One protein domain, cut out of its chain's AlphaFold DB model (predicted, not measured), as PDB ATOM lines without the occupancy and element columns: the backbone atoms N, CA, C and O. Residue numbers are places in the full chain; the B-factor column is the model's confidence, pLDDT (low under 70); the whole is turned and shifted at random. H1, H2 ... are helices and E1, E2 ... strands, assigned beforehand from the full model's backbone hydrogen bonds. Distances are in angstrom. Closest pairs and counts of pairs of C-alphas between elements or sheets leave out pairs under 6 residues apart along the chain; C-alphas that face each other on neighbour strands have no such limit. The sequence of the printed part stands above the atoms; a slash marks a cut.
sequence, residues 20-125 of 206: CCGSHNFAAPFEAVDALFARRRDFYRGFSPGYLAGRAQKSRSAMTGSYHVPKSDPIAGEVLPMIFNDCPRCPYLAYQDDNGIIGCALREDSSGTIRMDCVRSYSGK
ATOM      1  N   CYS A  20     106.880  93.093  79.324       64.00
ATOM      2  CA  CYS A  20     108.065  93.784  78.783       64.00
ATOM      3  C   CYS A  20     108.291  95.193  79.369       64.00
ATOM      4  O   CYS A  20     109.360  95.775  79.190       64.00
ATOM      5  N   CYS A  21     107.288  95.740  80.061       67.69
ATOM      6  CA  CYS A  21     107.332  97.022  80.755       67.69
ATOM      7  C   CYS A  21     107.546  96.866  82.273       67.69
ATOM      8  O   CYS A  21     107.568  97.871  82.988       67.69
ATOM      9  N   GLY A  22     107.695  95.638  82.780       72.31
ATOM     10  CA  GLY A  22     107.853  95.354  84.203       72.31
ATOM     11  C   GLY A  22     106.553  95.473  84.999       72.31
ATOM     12  O   GLY A  22     106.597  95.907  86.147       72.31
ATOM     13  N   SER A  23     105.397  95.110  84.422       77.25
ATOM     14  CA  SER A  23     104.114  95.062  85.159       77.25
ATOM     15  C   SER A  23     104.092  94.064  86.311       77.25
ATOM     16  O   SER A  23     103.202  94.148  87.149       77.25
ATOM     17  N   HIS A  24     105.045  93.134  86.351       83.56
ATOM     18  CA  HIS A  24     105.036  92.020  87.293       83.56
ATOM     19  C   HIS A  24     106.218  92.016  88.251       83.56
ATOM     20  O   HIS A  24     106.214  91.213  89.174       83.56
ATOM     21  N   ASN A  25     107.198  92.916  88.099       86.38
ATOM     22  CA  ASN A  25     108.338  93.009  89.016       86.38
ATOM     23  C   ASN A  25     107.963  93.785  90.295       86.38
ATOM     24  O   ASN A  25     108.570  94.801  90.644       86.38
ATOM     25  N   PHE A  26     106.913  93.314  90.965       88.56
ATOM     26  CA  PHE A  26     106.359  93.872  92.189       88.56
ATOM     27  C   PHE A  26     106.206  92.762  93.223       88.56
ATOM     28  O   PHE A  26     105.414  91.841  93.048       88.56
ATOM     29  N   ALA A  27     106.946  92.856  94.323       90.62
ATOM     30  CA  ALA A  27     106.770  91.999  95.487       90.62
ATOM     31  C   ALA A  27     105.588  92.526  96.320       90.62
ATOM     32  O   ALA A  27     105.750  93.018  97.436       90.62
ATOM     33  N   ALA A  28     104.399  92.488  95.717       90.00
ATOM     34  CA  ALA A  28     103.149  92.969  96.283       90.00
ATOM     35  C   ALA A  28     101.960  92.141  95.753       90.00
ATOM     36  O   ALA A  28     102.049  91.595  94.651       90.00
ATOM     37  N   PRO A  29     100.845  92.051  96.502       87.69
ATOM     38  CA  PRO A  29      99.618  91.417  96.023       87.69
ATOM     39  C   PRO A  29      99.046  92.099  94.773       87.69
ATOM     40  O   PRO A  29      99.283  93.289  94.544       87.69
ATOM     41  N   PHE A  30      98.244  91.359  94.001       87.00
ATOM     42  CA  PHE A  30      97.599  91.854  92.780       87.00
ATOM     43  C   PHE A  30      96.828  93.156  93.029       87.00
ATOM     44  O   PHE A  30      96.992  94.114  92.283       87.00
ATOM     45  N   GLU A  31      96.066  93.227  94.117       89.38
ATOM     46  CA  GLU A  31      95.229  94.371  94.483       89.38
ATOM     47  C   GLU A  31      96.064  95.636  94.725       89.38
ATOM     48  O   GLU A  31      95.653  96.745  94.391       89.38
ATOM     49  N   ALA A  32      97.273  95.482  95.274       90.50
ATOM     50  CA  ALA A  32      98.185  96.600  95.491       90.50
ATOM     51  C   ALA A  32      98.779  97.111  94.168       90.50
ATOM     52  O   ALA A  32      98.901  98.322  93.971       90.50
ATOM     53  N   VAL A  33      99.124  96.193  93.258       89.69
ATOM     54  CA  VAL A  33      99.630  96.522  91.915       89.69
ATOM     55  C   VAL A  33      98.536  97.176  91.066       89.69
ATOM     56  O   VAL A  33      98.778  98.199  90.426       89.69
ATOM     57  N   ASP A  34      97.318  96.641  91.118       89.19
ATOM     58  CA  ASP A  34      96.130  97.187  90.464       89.19
ATOM     59  C   ASP A  34      95.848  98.628  90.918       89.19
ATOM     60  O   ASP A  34      95.779  99.556  90.103       89.19
ATOM     61  N   ALA A  35      95.814  98.848  92.235       90.06
ATOM     62  CA  ALA A  35      95.585 100.167  92.805       90.06
ATOM     63  C   ALA A  35      96.706 101.165  92.441       90.06
ATOM     64  O   ALA A  35      96.428 102.343  92.198       90.06
ATOM     65  N   LEU A  36      97.965 100.712  92.364       89.56
ATOM     66  CA  LEU A  36      99.081 101.533  91.881       89.56
ATOM     67  C   LEU A  36      98.846 101.990  90.435       89.56
ATOM     68  O   LEU A  36      99.038 103.167  90.124       89.56
ATOM     69  N   PHE A  37      98.428 101.088  89.546       89.19
ATOM     70  CA  PHE A  37      98.196 101.420  88.140       89.19
ATOM     71  C   PHE A  37      96.984 102.328  87.926       89.19
ATOM     72  O   PHE A  37      97.055 103.218  87.073       89.19
ATOM     73  N   ALA A  38      95.929 102.179  88.730       88.81
ATOM     74  CA  ALA A  38      94.799 103.107  88.748       88.81
ATOM     75  C   ALA A  38      95.236 104.521  89.170       88.81
ATOM     76  O   ALA A  38      95.013 105.482  88.432       88.81
ATOM     77  N   ARG A  39      95.970 104.647  90.287       88.88
ATOM     78  CA  ARG A  39      96.510 105.941  90.747       88.88
ATOM     79  C   ARG A  39      97.427 106.584  89.711       88.88
ATOM     80  O   ARG A  39      97.349 107.788  89.484       88.88
ATOM     81  N   ARG A  40      98.284 105.792  89.060       88.31
ATOM     82  CA  ARG A  40      99.160 106.279  87.988       88.31
ATOM     83  C   ARG A  40      98.365 106.829  86.810       88.31
ATOM     84  O   ARG A  40      98.688 107.917  86.350       88.31
ATOM     85  N   ARG A  41      97.325 106.127  86.342       87.25
ATOM     86  CA  ARG A  41      96.447 106.621  85.267       87.25
ATOM     87  C   ARG A  41      95.874 107.989  85.632       87.25
ATOM     88  O   ARG A  41      95.991 108.926  84.846       87.25
ATOM     89  N   ASP A  42      95.294 108.103  86.822       87.50
ATOM     90  CA  ASP A  42      94.634 109.332  87.264       87.50
ATOM     91  C   ASP A  42      95.640 110.480  87.440       87.50
ATOM     92  O   ASP A  42      95.374 111.609  87.031       87.50
ATOM     93  N   PHE A  43      96.841 110.181  87.943       87.56
ATOM     94  CA  PHE A  43      97.941 111.137  88.013       87.56
ATOM     95  C   PHE A  43      98.370 111.621  86.619       87.56
ATOM     96  O   PHE A  43      98.491 112.822  86.391       87.56
ATOM     97  N   TYR A  44      98.579 110.705  85.666       84.69
ATOM     98  CA  TYR A  44      99.030 111.053  84.316       84.69
ATOM     99  C   TYR A  44      97.997 111.854  83.521       84.69
ATOM    100  O   TYR A  44      98.397 112.729  82.756       84.69
ATOM    101  N   ARG A  45      96.693 111.642  83.754       85.00
ATOM    102  CA  ARG A  45      95.606 112.450  83.162       85.00
ATOM    103  C   ARG A  45      95.717 113.945  83.484       85.00
ATOM    104  O   ARG A  45      95.223 114.764  82.718       85.00
ATOM    105  N   GLY A  46      96.380 114.309  84.584       86.25
ATOM    106  CA  GLY A  46      96.605 115.702  84.975       86.25
ATOM    107  C   GLY A  46      97.679 116.440  84.165       86.25
ATOM    108  O   GLY A  46      97.859 117.641  84.359       86.25
ATOM    109  N   PHE A  47      98.409 115.759  83.274       84.81
ATOM    110  CA  PHE A  47      99.525 116.341  82.527       84.81
ATOM    111  C   PHE A  47      99.318 116.251  81.019       84.81
ATOM    112  O   PHE A  47      98.719 115.311  80.505       84.81
ATOM    113  N   SER A  48      99.896 117.205  80.284       81.88
ATOM    114  CA  SER A  48      99.908 117.115  78.826       81.88
ATOM    115  C   SER A  48     100.814 115.965  78.352       81.88
ATOM    116  O   SER A  48     101.884 115.734  78.935       81.88
ATOM    117  N   PRO A  49     100.462 115.283  77.248       75.31
ATOM    118  CA  PRO A  49     101.291 114.228  76.667       75.31
ATOM    119  C   PRO A  49     102.736 114.675  76.393       75.31
ATOM    120  O   PRO A  49     103.690 113.960  76.702       75.31
ATOM    121  N   GLY A  50     102.921 115.896  75.875       75.38
ATOM    122  CA  GLY A  50     104.245 116.463  75.594       75.38
ATOM    123  C   GLY A  50     105.098 116.669  76.850       75.38
ATOM    124  O   GLY A  50     106.300 116.399  76.827       75.38
ATOM    125  N   TYR A  51     104.482 117.079  77.965       82.56
ATOM    126  CA  TYR A  51     105.176 117.187  79.248       82.56
ATOM    127  C   TYR A  51     105.662 115.814  79.726       82.56
ATOM    128  O   TYR A  51     106.847 115.652  80.034       82.56
ATOM    129  N   LEU A  52     104.775 114.813  79.740       79.38
ATOM    130  CA  LEU A  52     105.115 113.460  80.181       79.38
ATOM    131  C   LEU A  52     106.188 112.819  79.293       79.38
ATOM    132  O   LEU A  52     107.112 112.185  79.802       79.38
ATOM    133  N   ALA A  53     106.124 113.039  77.981       76.06
ATOM    134  CA  ALA A  53     107.132 112.560  77.046       76.06
ATOM    135  C   ALA A  53     108.503 113.212  77.266       76.06
ATOM    136  O   ALA A  53     109.512 112.508  77.332       76.06
ATOM    137  N   GLY A  54     108.550 114.537  77.442       77.12
ATOM    138  CA  GLY A  54     109.794 115.243  77.751       77.12
ATOM    139  C   GLY A  54     110.411 114.780  79.075       77.12
ATOM    140  O   GLY A  54     111.631 114.664  79.193       77.12
ATOM    141  N   ARG A  55     109.576 114.447  80.067       80.56
ATOM    142  CA  ARG A  55     110.014 113.863  81.347       80.56
ATOM    143  C   ARG A  55     110.581 112.458  81.159       80.56
ATOM    144  O   ARG A  55     111.693 112.188  81.613       80.56
ATOM    145  N   ALA A  56     109.868 111.598  80.433       77.38
ATOM    146  CA  ALA A  56     110.314 110.246  80.114       77.38
ATOM    147  C   ALA A  56     111.672 110.250  79.408       77.38
ATOM    148  O   ALA A  56     112.585 109.550  79.848       77.38
ATOM    149  N   GLN A  57     111.840 111.102  78.393       76.50
ATOM    150  CA  GLN A  57     113.102 111.272  77.671       76.50
ATOM    151  C   GLN A  57     114.249 111.704  78.593       76.50
ATOM    152  O   GLN A  57     115.309 111.085  78.561       76.50
ATOM    153  N   LYS A  58     114.035 112.702  79.462       80.44
ATOM    154  CA  LYS A  58     115.054 113.165  80.425       80.44
ATOM    155  C   LYS A  58     115.442 112.104  81.453       80.44
ATOM    156  O   LYS A  58     116.585 112.070  81.889       80.44
ATOM    157  N   SER A  59     114.498 111.249  81.845       78.00
ATOM    158  CA  SER A  59     114.746 110.168  82.808       78.00
ATOM    159  C   SER A  59     115.396 108.928  82.188       78.00
ATOM    160  O   SER A  59     115.748 107.999  82.909       78.00
ATOM    161  N   ARG A  60     115.529 108.854  80.861       76.25
ATOM    162  CA  ARG A  60     116.006 107.650  80.178       76.25
ATOM    163  C   ARG A  60     117.532 107.614  80.118       76.25
ATOM    164  O   ARG A  60     118.163 108.537  79.614       76.25
ATOM    165  N   SER A  61     118.121 106.498  80.541       71.56
ATOM    166  CA  SER A  61     119.536 106.214  80.302       71.56
ATOM    167  C   SER A  61     119.786 105.975  78.815       71.56
ATOM    168  O   SER A  61     119.149 105.119  78.197       71.56
ATOM    169  N   ALA A  62     120.748 106.701  78.244       66.44
ATOM    170  CA  ALA A  62     121.188 106.484  76.868       66.44
ATOM    171  C   ALA A  62     121.852 105.107  76.677       66.44
ATOM    172  O   ALA A  62     121.768 104.544  75.591       66.44
ATOM    173  N   MET A  63     122.466 104.556  77.731       63.88
ATOM    174  CA  MET A  63     123.178 103.275  77.678       63.88
ATOM    175  C   MET A  63     122.248 102.069  77.820       63.88
ATOM    176  O   MET A  63     122.339 101.124  77.048       63.88
ATOM    177  N   THR A  64     121.364 102.084  78.819       63.75
ATOM    178  CA  THR A  64     120.536 100.911  79.158       63.75
ATOM    179  C   THR A  64     119.126 101.008  78.589       63.75
ATOM    180  O   THR A  64     118.402 100.018  78.532       63.75
ATOM    181  N   GLY A  65     118.695 102.209  78.194       64.06
ATOM    182  CA  GLY A  65     117.312 102.480  77.826       64.06
ATOM    183  C   GLY A  65     116.326 102.428  78.998       64.06
ATOM    184  O   GLY A  65     115.137 102.642  78.760       64.06
ATOM    185  N   SER A  66     116.798 102.172  80.226       67.12
ATOM    186  CA  SER A  66     116.001 102.160  81.455       67.12
ATOM    187  C   SER A  66     115.643 103.573  81.908       67.12
ATOM    188  O   SER A  66     116.378 104.530  81.653       67.12
ATOM    189  N   TYR A  67     114.520 103.701  82.613       74.12
ATOM    190  CA  TYR A  67     114.103 104.956  83.230       74.12
ATOM    191  C   TYR A  67     114.651 105.066  84.651       74.12
ATOM    192  O   TYR A  67     114.366 104.227  85.502       74.12
ATOM    193  N   HIS A  68     115.391 106.135  84.913       75.44
ATOM    194  CA  HIS A  68     115.898 106.512  86.222       75.44
ATOM    195  C   HIS A  68     115.151 107.759  86.675       75.44
ATOM    196  O   HIS A  68     115.506 108.887  86.335       75.44
ATOM    197  N   VAL A  69     114.067 107.541  87.412       76.56
ATOM    198  CA  VAL A  69     113.263 108.625  87.974       76.56
ATOM    199  C   VAL A  69     113.691 108.823  89.437       76.56
ATOM    200  O   VAL A  69     113.672 107.850  90.196       76.56
ATOM    201  N   PRO A  70     114.117 110.033  89.848       74.12
ATOM    202  CA  PRO A  70     114.502 110.309  91.232       74.12
ATOM    203  C   PRO A  70     113.365 110.006  92.212       74.12
ATOM    204  O   PRO A  70     112.210 110.263  91.902       74.12
ATOM    205  N   LYS A  71     113.670 109.544  93.432       73.88
ATOM    206  CA  LYS A  71     112.638 109.263  94.459       73.88
ATOM    207  C   LYS A  71     111.789 110.485  94.834       73.88
ATOM    208  O   LYS A  71     110.660 110.323  95.270       73.88
ATOM    209  N   SER A  72     112.342 111.687  94.690       76.62
ATOM    210  CA  SER A  72     111.651 112.959  94.933       76.62
ATOM    211  C   SER A  72     110.676 113.345  93.820       76.62
ATOM    212  O   SER A  72     109.949 114.327  93.948       76.62
ATOM    213  N   ASP A  73     110.683 112.615  92.709       78.12
ATOM    214  CA  ASP A  73     109.841 112.901  91.569       78.12
ATOM    215  C   ASP A  73     108.400 112.426  91.824       78.12
ATOM    216  O   ASP A  73     108.191 111.247  92.121       78.12
ATOM    217  N   PRO A  74     107.382 113.276  91.615       73.88
ATOM    218  CA  PRO A  74     105.982 112.861  91.703       73.88
ATOM    219  C   PRO A  74     105.620 111.655  90.812       73.88
ATOM    220  O   PRO A  74     104.712 110.902  91.145       73.88
ATOM    221  N   ILE A  75     106.346 111.439  89.704       70.81
ATOM    222  CA  ILE A  75     106.185 110.275  88.811       70.81
ATOM    223  C   ILE A  75     106.862 109.019  89.357       70.81
ATOM    224  O   ILE A  75     106.401 107.916  89.055       70.81
ATOM    225  N   ALA A  76     107.937 109.152  90.143       64.44
ATOM    226  CA  ALA A  76     108.504 107.997  90.838       64.44
ATOM    227  C   ALA A  76     107.465 107.383  91.780       64.44
ATOM    228  O   ALA A  76     107.461 106.162  91.945       64.44
ATOM    229  N   GLY A  77     106.551 108.224  92.283       63.22
ATOM    230  CA  GLY A  77     105.325 107.831  92.957       63.22
ATOM    231  C   GLY A  77     105.566 106.852  94.100       63.22
ATOM    232  O   GLY A  77     106.649 106.763  94.680       63.22
ATOM    233  N   GLU A  78     104.525 106.096  94.420       66.62
ATOM    234  CA  GLU A  78     104.607 104.999  95.369       66.62
ATOM    235  C   GLU A  78     105.405 103.838  94.762       66.62
ATOM    236  O   GLU A  78     105.078 103.291  93.703       66.62
ATOM    237  N   VAL A  79     106.487 103.476  95.443       75.25
ATOM    238  CA  VAL A  79     107.381 102.406  95.022       75.25
ATOM    239  C   VAL A  79     107.020 101.151  95.801       75.25
ATOM    240  O   VAL A  79     107.509 100.932  96.907       75.25
ATOM    241  N   LEU A  80     106.188 100.303  95.199       86.75
ATOM    242  CA  LEU A  80     106.037  98.928  95.668       86.75
ATOM    243  C   LEU A  80     107.411  98.220  95.622       86.75
ATOM    244  O   LEU A  80     108.210  98.511  94.720       86.75
ATOM    245  N   PRO A  81     107.732  97.318  96.563       89.06
ATOM    246  CA  PRO A  81     108.981  96.559  96.525       89.06
ATOM    247  C   PRO A  81     109.119  95.768  95.215       89.06
ATOM    248  O   PRO A  81     108.118  95.360  94.632       89.06
ATOM    249  N   MET A  82     110.344  95.572  94.727       87.06
ATOM    250  CA  MET A  82     110.607  94.744  93.542       87.06
ATOM    251  C   MET A  82     110.833  93.289  93.955       87.06
ATOM    252  O   MET A  82     111.320  93.034  95.054       87.06
ATOM    253  N   ILE A  83     110.510  92.349  93.065       90.19
ATOM    254  CA  ILE A  83     110.862  90.932  93.253       90.19
ATOM    255  C   ILE A  83     112.365  90.766  93.000       90.19
ATOM    256  O   ILE A  83     113.082  90.200  93.821       90.19
ATOM    257  N   PHE A  84     112.848  91.332  91.890       84.69
ATOM    258  CA  PHE A  84     114.254  91.325  91.491       84.69
ATOM    259  C   PHE A  84     114.745  92.765  91.303       84.69
ATOM    260  O   PHE A  84     114.239  93.501  90.453       84.69
ATOM    261  N   ASN A  85     115.724  93.180  92.112       83.12
ATOM    262  CA  ASN A  85     116.173  94.580  92.189       83.12
ATOM    263  C   ASN A  85     116.914  95.085  90.946       83.12
ATOM    264  O   ASN A  85     117.030  96.289  90.735       83.12
ATOM    265  N   ASP A  86     117.442  94.165  90.158       75.44
ATOM    266  CA  ASP A  86     118.191  94.405  88.933       75.44
ATOM    267  C   ASP A  86     117.347  94.185  87.669       75.44
ATOM    268  O   ASP A  86     117.801  94.473  86.562       75.44
ATOM    269  N   CYS A  87     116.098  93.739  87.825       76.75
ATOM    270  CA  CYS A  87     115.136  93.706  86.737       76.75
ATOM    271  C   CYS A  87     114.427  95.066  86.582       76.75
ATOM    272  O   CYS A  87     114.158  95.768  87.561       76.75
ATOM    273  N   PRO A  88     114.094  95.464  85.345       73.31
ATOM    274  CA  PRO A  88     113.467  96.744  85.061       73.31
ATOM    275  C   PRO A  88     112.049  96.856  85.625       73.31
ATOM    276  O   PRO A  88     111.314  95.882  85.788       73.31
ATOM    277  N   ARG A  89     111.639  98.106  85.841       78.88
ATOM    278  CA  ARG A  89     110.259  98.491  86.124       78.88
ATOM    279  C   ARG A  89     109.974  99.836  85.482       78.88
ATOM    280  O   ARG A  89     110.671 100.813  85.752       78.88
ATOM    281  N   CYS A  90     108.936  99.908  84.657       78.88
ATOM    282  CA  CYS A  90     108.544 101.167  84.043       78.88
ATOM    283  C   CYS A  90     107.710 102.011  85.027       78.88
ATOM    284  O   CYS A  90     106.659 101.554  85.499       78.88
ATOM    285  N   PRO A  91     108.127 103.252  85.340       80.38
ATOM    286  CA  PRO A  91     107.305 104.154  86.139       80.38
ATOM    287  C   PRO A  91     106.064 104.598  85.354       80.38
ATOM    288  O   PRO A  91     105.006 104.728  85.942       80.38
ATOM    289  N   TYR A  92     106.160 104.693  84.024       81.12
ATOM    290  CA  TYR A  92     105.096 105.147  83.119       81.12
ATOM    291  C   TYR A  92     104.086 104.059  82.707       81.12
ATOM    292  O   TYR A  92     103.323 104.247  81.758       81.12
ATOM    293  N   LEU A  93     104.112 102.896  83.361       82.62
ATOM    294  CA  LEU A  93     103.142 101.825  83.140       82.62
ATOM    295  C   LEU A  93     101.912 102.057  84.019       82.62
ATOM    296  O   LEU A  93     102.055 102.218  85.236       82.62
ATOM    297  N   ALA A  94     100.737 102.089  83.394       84.94
ATOM    298  CA  ALA A  94      99.458 102.355  84.040       84.94
ATOM    299  C   ALA A  94      98.300 101.736  83.240       84.94
ATOM    300  O   ALA A  94      98.506 101.117  82.193       84.94
ATOM    301  N   TYR A  95      97.071 101.954  83.702       85.12
ATOM    302  CA  TYR A  95      95.902 101.768  82.851       85.12
ATOM    303  C   TYR A  95      95.865 102.834  81.750       85.12
ATOM    304  O   TYR A  95      96.085 104.015  82.014       85.12
ATOM    305  N   GLN A  96      95.607 102.415  80.512       76.56
ATOM    306  CA  GLN A  96      95.501 103.307  79.353       76.56
ATOM    307  C   GLN A  96      94.109 103.923  79.223       76.56
ATOM    308  O   GLN A  96      93.967 105.014  78.681       76.56
ATOM    309  N   ASP A  97      93.091 103.231  79.723       73.44
ATOM    310  CA  ASP A  97      91.697 103.642  79.651       73.44
ATOM    311  C   ASP A  97      90.915 103.204  80.902       73.44
ATOM    312  O   ASP A  97      91.471 102.685  81.876       73.44
ATOM    313  N   ASP A  98      89.607 103.459  80.892       73.69
ATOM    314  CA  ASP A  98      88.692 103.024  81.954       73.69
ATOM    315  C   ASP A  98      88.249 101.558  81.788       73.69
ATOM    316  O   ASP A  98      87.622 101.007  82.687       73.69
ATOM    317  N   ASN A  99      88.631 100.896  80.686       69.56
ATOM    318  CA  ASN A  99      88.334  99.483  80.426       69.56
ATOM    319  C   ASN A  99      89.365  98.531  81.051       69.56
ATOM    320  O   ASN A  99      89.321  97.325  80.807       69.56
ATOM    321  N   GLY A 100      90.316  99.059  81.827       72.44
ATOM    322  CA  GLY A 100      91.318  98.247  82.509       72.44
ATOM    323  C   GLY A 100      92.433  97.751  81.587       72.44
ATOM    324  O   GLY A 100      93.042  96.715  81.858       72.44
ATOM    325  N   ILE A 101      92.739  98.460  80.494       78.25
ATOM    326  CA  ILE A 101      93.834  98.043  79.612       78.25
ATOM    327  C   ILE A 101      95.204  98.460  80.160       78.25
ATOM    328  O   ILE A 101      95.569  99.634  80.182       78.25
ATOM    329  N   ILE A 102      95.989  97.437  80.503       80.50
ATOM    330  CA  ILE A 102      97.457  97.380  80.606       80.50
ATOM    331  C   ILE A 102      98.256  98.190  79.580       80.50
ATOM    332  O   ILE A 102      98.399  97.683  78.466       80.50
ATOM    333  N   GLY A 103      98.877  99.337  79.873       77.06
ATOM    334  CA  GLY A 103      99.905  99.816  78.951       77.06
ATOM    335  C   GLY A 103     100.641 101.094  79.306       77.06
ATOM    336  O   GLY A 103     100.627 101.607  80.420       77.06
ATOM    337  N   CYS A 104     101.380 101.590  78.321       76.62
ATOM    338  CA  CYS A 104     102.146 102.810  78.493       76.62
ATOM    339  C   CYS A 104     101.182 103.991  78.625       76.62
ATOM    340  O   CYS A 104     100.430 104.268  77.689       76.62
ATOM    341  N   ALA A 105     101.258 104.707  79.749       75.75
ATOM    342  CA  ALA A 105     100.476 105.918  79.994       75.75
ATOM    343  C   ALA A 105     100.809 107.054  79.012       75.75
ATOM    344  O   ALA A 105     100.073 108.023  78.899       75.75
ATOM    345  N   LEU A 106     101.936 106.938  78.307       70.75
ATOM    346  CA  LEU A 106     102.401 107.916  77.330       70.75
ATOM    347  C   LEU A 106     101.877 107.635  75.912       70.75
ATOM    348  O   LEU A 106     102.087 108.441  75.009       70.75
ATOM    349  N   ARG A 107     101.280 106.457  75.674       63.03
ATOM    350  CA  ARG A 107     100.837 106.035  74.342       63.03
ATOM    351  C   ARG A 107      99.424 106.544  74.084       63.03
ATOM    352  O   ARG A 107      98.476 105.889  74.494       63.03
ATOM    353  N   GLU A 108      99.311 107.647  73.348       55.12
ATOM    354  CA  GLU A 108      98.077 108.000  72.642       55.12
ATOM    355  C   GLU A 108      97.968 107.204  71.340       55.12
ATOM    356  O   GLU A 108      98.920 107.065  70.567       55.12
ATOM    357  N   ASP A 109      96.779 106.676  71.097       49.78
ATOM    358  CA  ASP A 109      96.448 105.777  70.000       49.78
ATOM    359  C   ASP A 109      96.393 106.480  68.632       49.78
ATOM    360  O   ASP A 109      96.178 105.804  67.630       49.78
ATOM    361  N   SER A 110      96.550 107.811  68.541       37.22
ATOM    362  CA  SER A 110      96.163 108.514  67.304       37.22
ATOM    363  C   SER A 110      96.809 109.870  66.971       37.22
ATOM    364  O   SER A 110      96.536 110.375  65.884       37.22
ATOM    365  N   SER A 111      97.711 110.455  67.770       39.41
ATOM    366  CA  SER A 111      98.318 111.759  67.426       39.41
ATOM    367  C   SER A 111      99.846 111.657  67.240       39.41
ATOM    368  O   SER A 111     100.641 111.544  68.170       39.41
ATOM    369  N   GLY A 112     100.279 111.603  65.978       45.06
ATOM    370  CA  GLY A 112     101.635 111.246  65.537       45.06
ATOM    371  C   GLY A 112     102.780 112.217  65.872       45.06
ATOM    372  O   GLY A 112     103.733 112.297  65.101       45.06
ATOM    373  N   THR A 113     102.740 112.943  66.984       43.03
ATOM    374  CA  THR A 113     103.703 114.021  67.282       43.03
ATOM    375  C   THR A 113     104.704 113.711  68.384       43.03
ATOM    376  O   THR A 113     105.737 114.374  68.463       43.03
ATOM    377  N   ILE A 114     104.487 112.676  69.196       45.22
ATOM    378  CA  ILE A 114     105.469 112.295  70.212       45.22
ATOM    379  C   ILE A 114     106.334 111.164  69.659       45.22
ATOM    380  O   ILE A 114     105.917 110.005  69.603       45.22
ATOM    381  N   ARG A 115     107.575 111.495  69.269       42.50
ATOM    382  CA  ARG A 115     108.661 110.513  69.112       42.50
ATOM    383  C   ARG A 115     108.939 109.888  70.478       42.50
ATOM    384  O   ARG A 115     109.847 110.271  71.210       42.50
ATOM    385  N   MET A 116     108.106 108.928  70.840       50.38
ATOM    386  CA  MET A 116     108.372 108.044  71.949       50.38
ATOM    387  C   MET A 116     109.442 107.070  71.496       50.38
ATOM    388  O   MET A 116     109.126 106.032  70.926       50.38
ATOM    389  N   ASP A 117     110.707 107.396  71.740       45.69
ATOM    390  CA  ASP A 117     111.822 106.485  71.470       45.69
ATOM    391  C   ASP A 117     111.645 105.158  72.219       45.69
ATOM    392  O   ASP A 117     112.028 104.111  71.720       45.69
ATOM    393  N   CYS A 118     110.932 105.148  73.349       51.06
ATOM    394  CA  CYS A 118     110.504 103.905  73.981       51.06
ATOM    395  C   CYS A 118     109.534 103.108  73.106       51.06
ATOM    396  O   CYS A 118     109.727 101.919  72.924       51.06
ATOM    397  N   VAL A 119     108.508 103.724  72.515       42.53
ATOM    398  CA  VAL A 119     107.620 102.988  71.610       42.53
ATOM    399  C   VAL A 119     108.314 102.705  70.291       42.53
ATOM    400  O   VAL A 119     108.133 101.620  69.818       42.53
ATOM    401  N   ARG A 120     109.185 103.523  69.705       38.38
ATOM    402  CA  ARG A 120     109.842 103.140  68.435       38.38
ATOM    403  C   ARG A 120     110.971 102.117  68.608       38.38
ATOM    404  O   ARG A 120     111.096 101.226  67.772       38.38
ATOM    405  N   SER A 121     111.716 102.155  69.714       42.03
ATOM    406  CA  SER A 121     112.706 101.122  70.054       42.03
ATOM    407  C   SER A 121     112.081  99.846  70.640       42.03
ATOM    408  O   SER A 121     112.721  98.803  70.582       42.03
ATOM    409  N   TYR A 122     110.848  99.883  71.176       43.78
ATOM    410  CA  TYR A 122     110.154  98.694  71.715       43.78
ATOM    411  C   TYR A 122     108.934  98.217  70.897       43.78
ATOM    412  O   TYR A 122     108.612  97.038  70.928       43.78
ATOM    413  N   SER A 123     108.287  99.050  70.088       34.78
ATOM    414  CA  SER A 123     107.339  98.646  69.027       34.78
ATOM    415  C   SER A 123     108.083  98.094  67.819       34.78
ATOM    416  O   SER A 123     107.534  97.269  67.100       34.78
ATOM    417  N   GLY A 124     109.354  98.474  67.648       35.78
ATOM    418  CA  GLY A 124     110.309  97.750  66.812       35.78
ATOM    419  C   GLY A 124     110.656  96.348  67.341       35.78
ATOM    420  O   GLY A 124     111.226  95.558  66.595       35.78
ATOM    421  N   LYS A 125     110.271  95.979  68.581       41.38
ATOM    422  CA  LYS A 125     110.418  94.603  69.096       41.38
ATOM    423  C   LYS A 125     109.326  93.643  68.628       41.38
ATOM    424  O   LYS A 125     109.377  92.494  69.046       41.38
TER     425      LYS A 125
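This is residues 20 to 125 of the 206 residues of an uncharacterized protein of Chrysiogenales bacterium (UniProt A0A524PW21). This domain has little regular structure: helix H1 packs on a small hairpin, E1 and E2, near the middle, H2 turns off at the end of H1, H3 lies farthest out, and long loops make up much of the rest. The printed part has 106 residues, 42 in named elements, in the order H1, H2, E1, E2, H3, mostly helix; E1 and E2 are antiparallel. It is compact, radius of gyration of the C-alphas 13.3 A, spanning 37 by 34 by 29 A.

H1, residues 30 to 45, begins at C-alpha 30 (97.599, 91.854, 92.780) and is 22.8 A long. H2 is residues 49 to 59, 15.3 A; E1 93 to 95, 7.2 A; E2 102 to 104, 7.5 A. H3, residues 117 to 125, 12.2 A, ends at C-alpha 125 (110.418, 94.603, 69.096).

The closest C-alphas of H1 and E1, Phe 37 and Ala 94, are 4.4 A apart. In the hairpin, N 94 and O 103 are within hydrogen-bond range, 3.0 A. H1 and H2 are close but not clearly touching, closest C-alphas Tyr 44 and Leu 52, 7.7 A, at a steep tilt of 63 degrees. Every O i to N i+4 pair is within range in H1 and H2, 4 of 5 in H3.

The printed part has no cut. The links H2 to E1 and E2 to H3 are long. Residues 107 to 125 are among those under pLDDT 70.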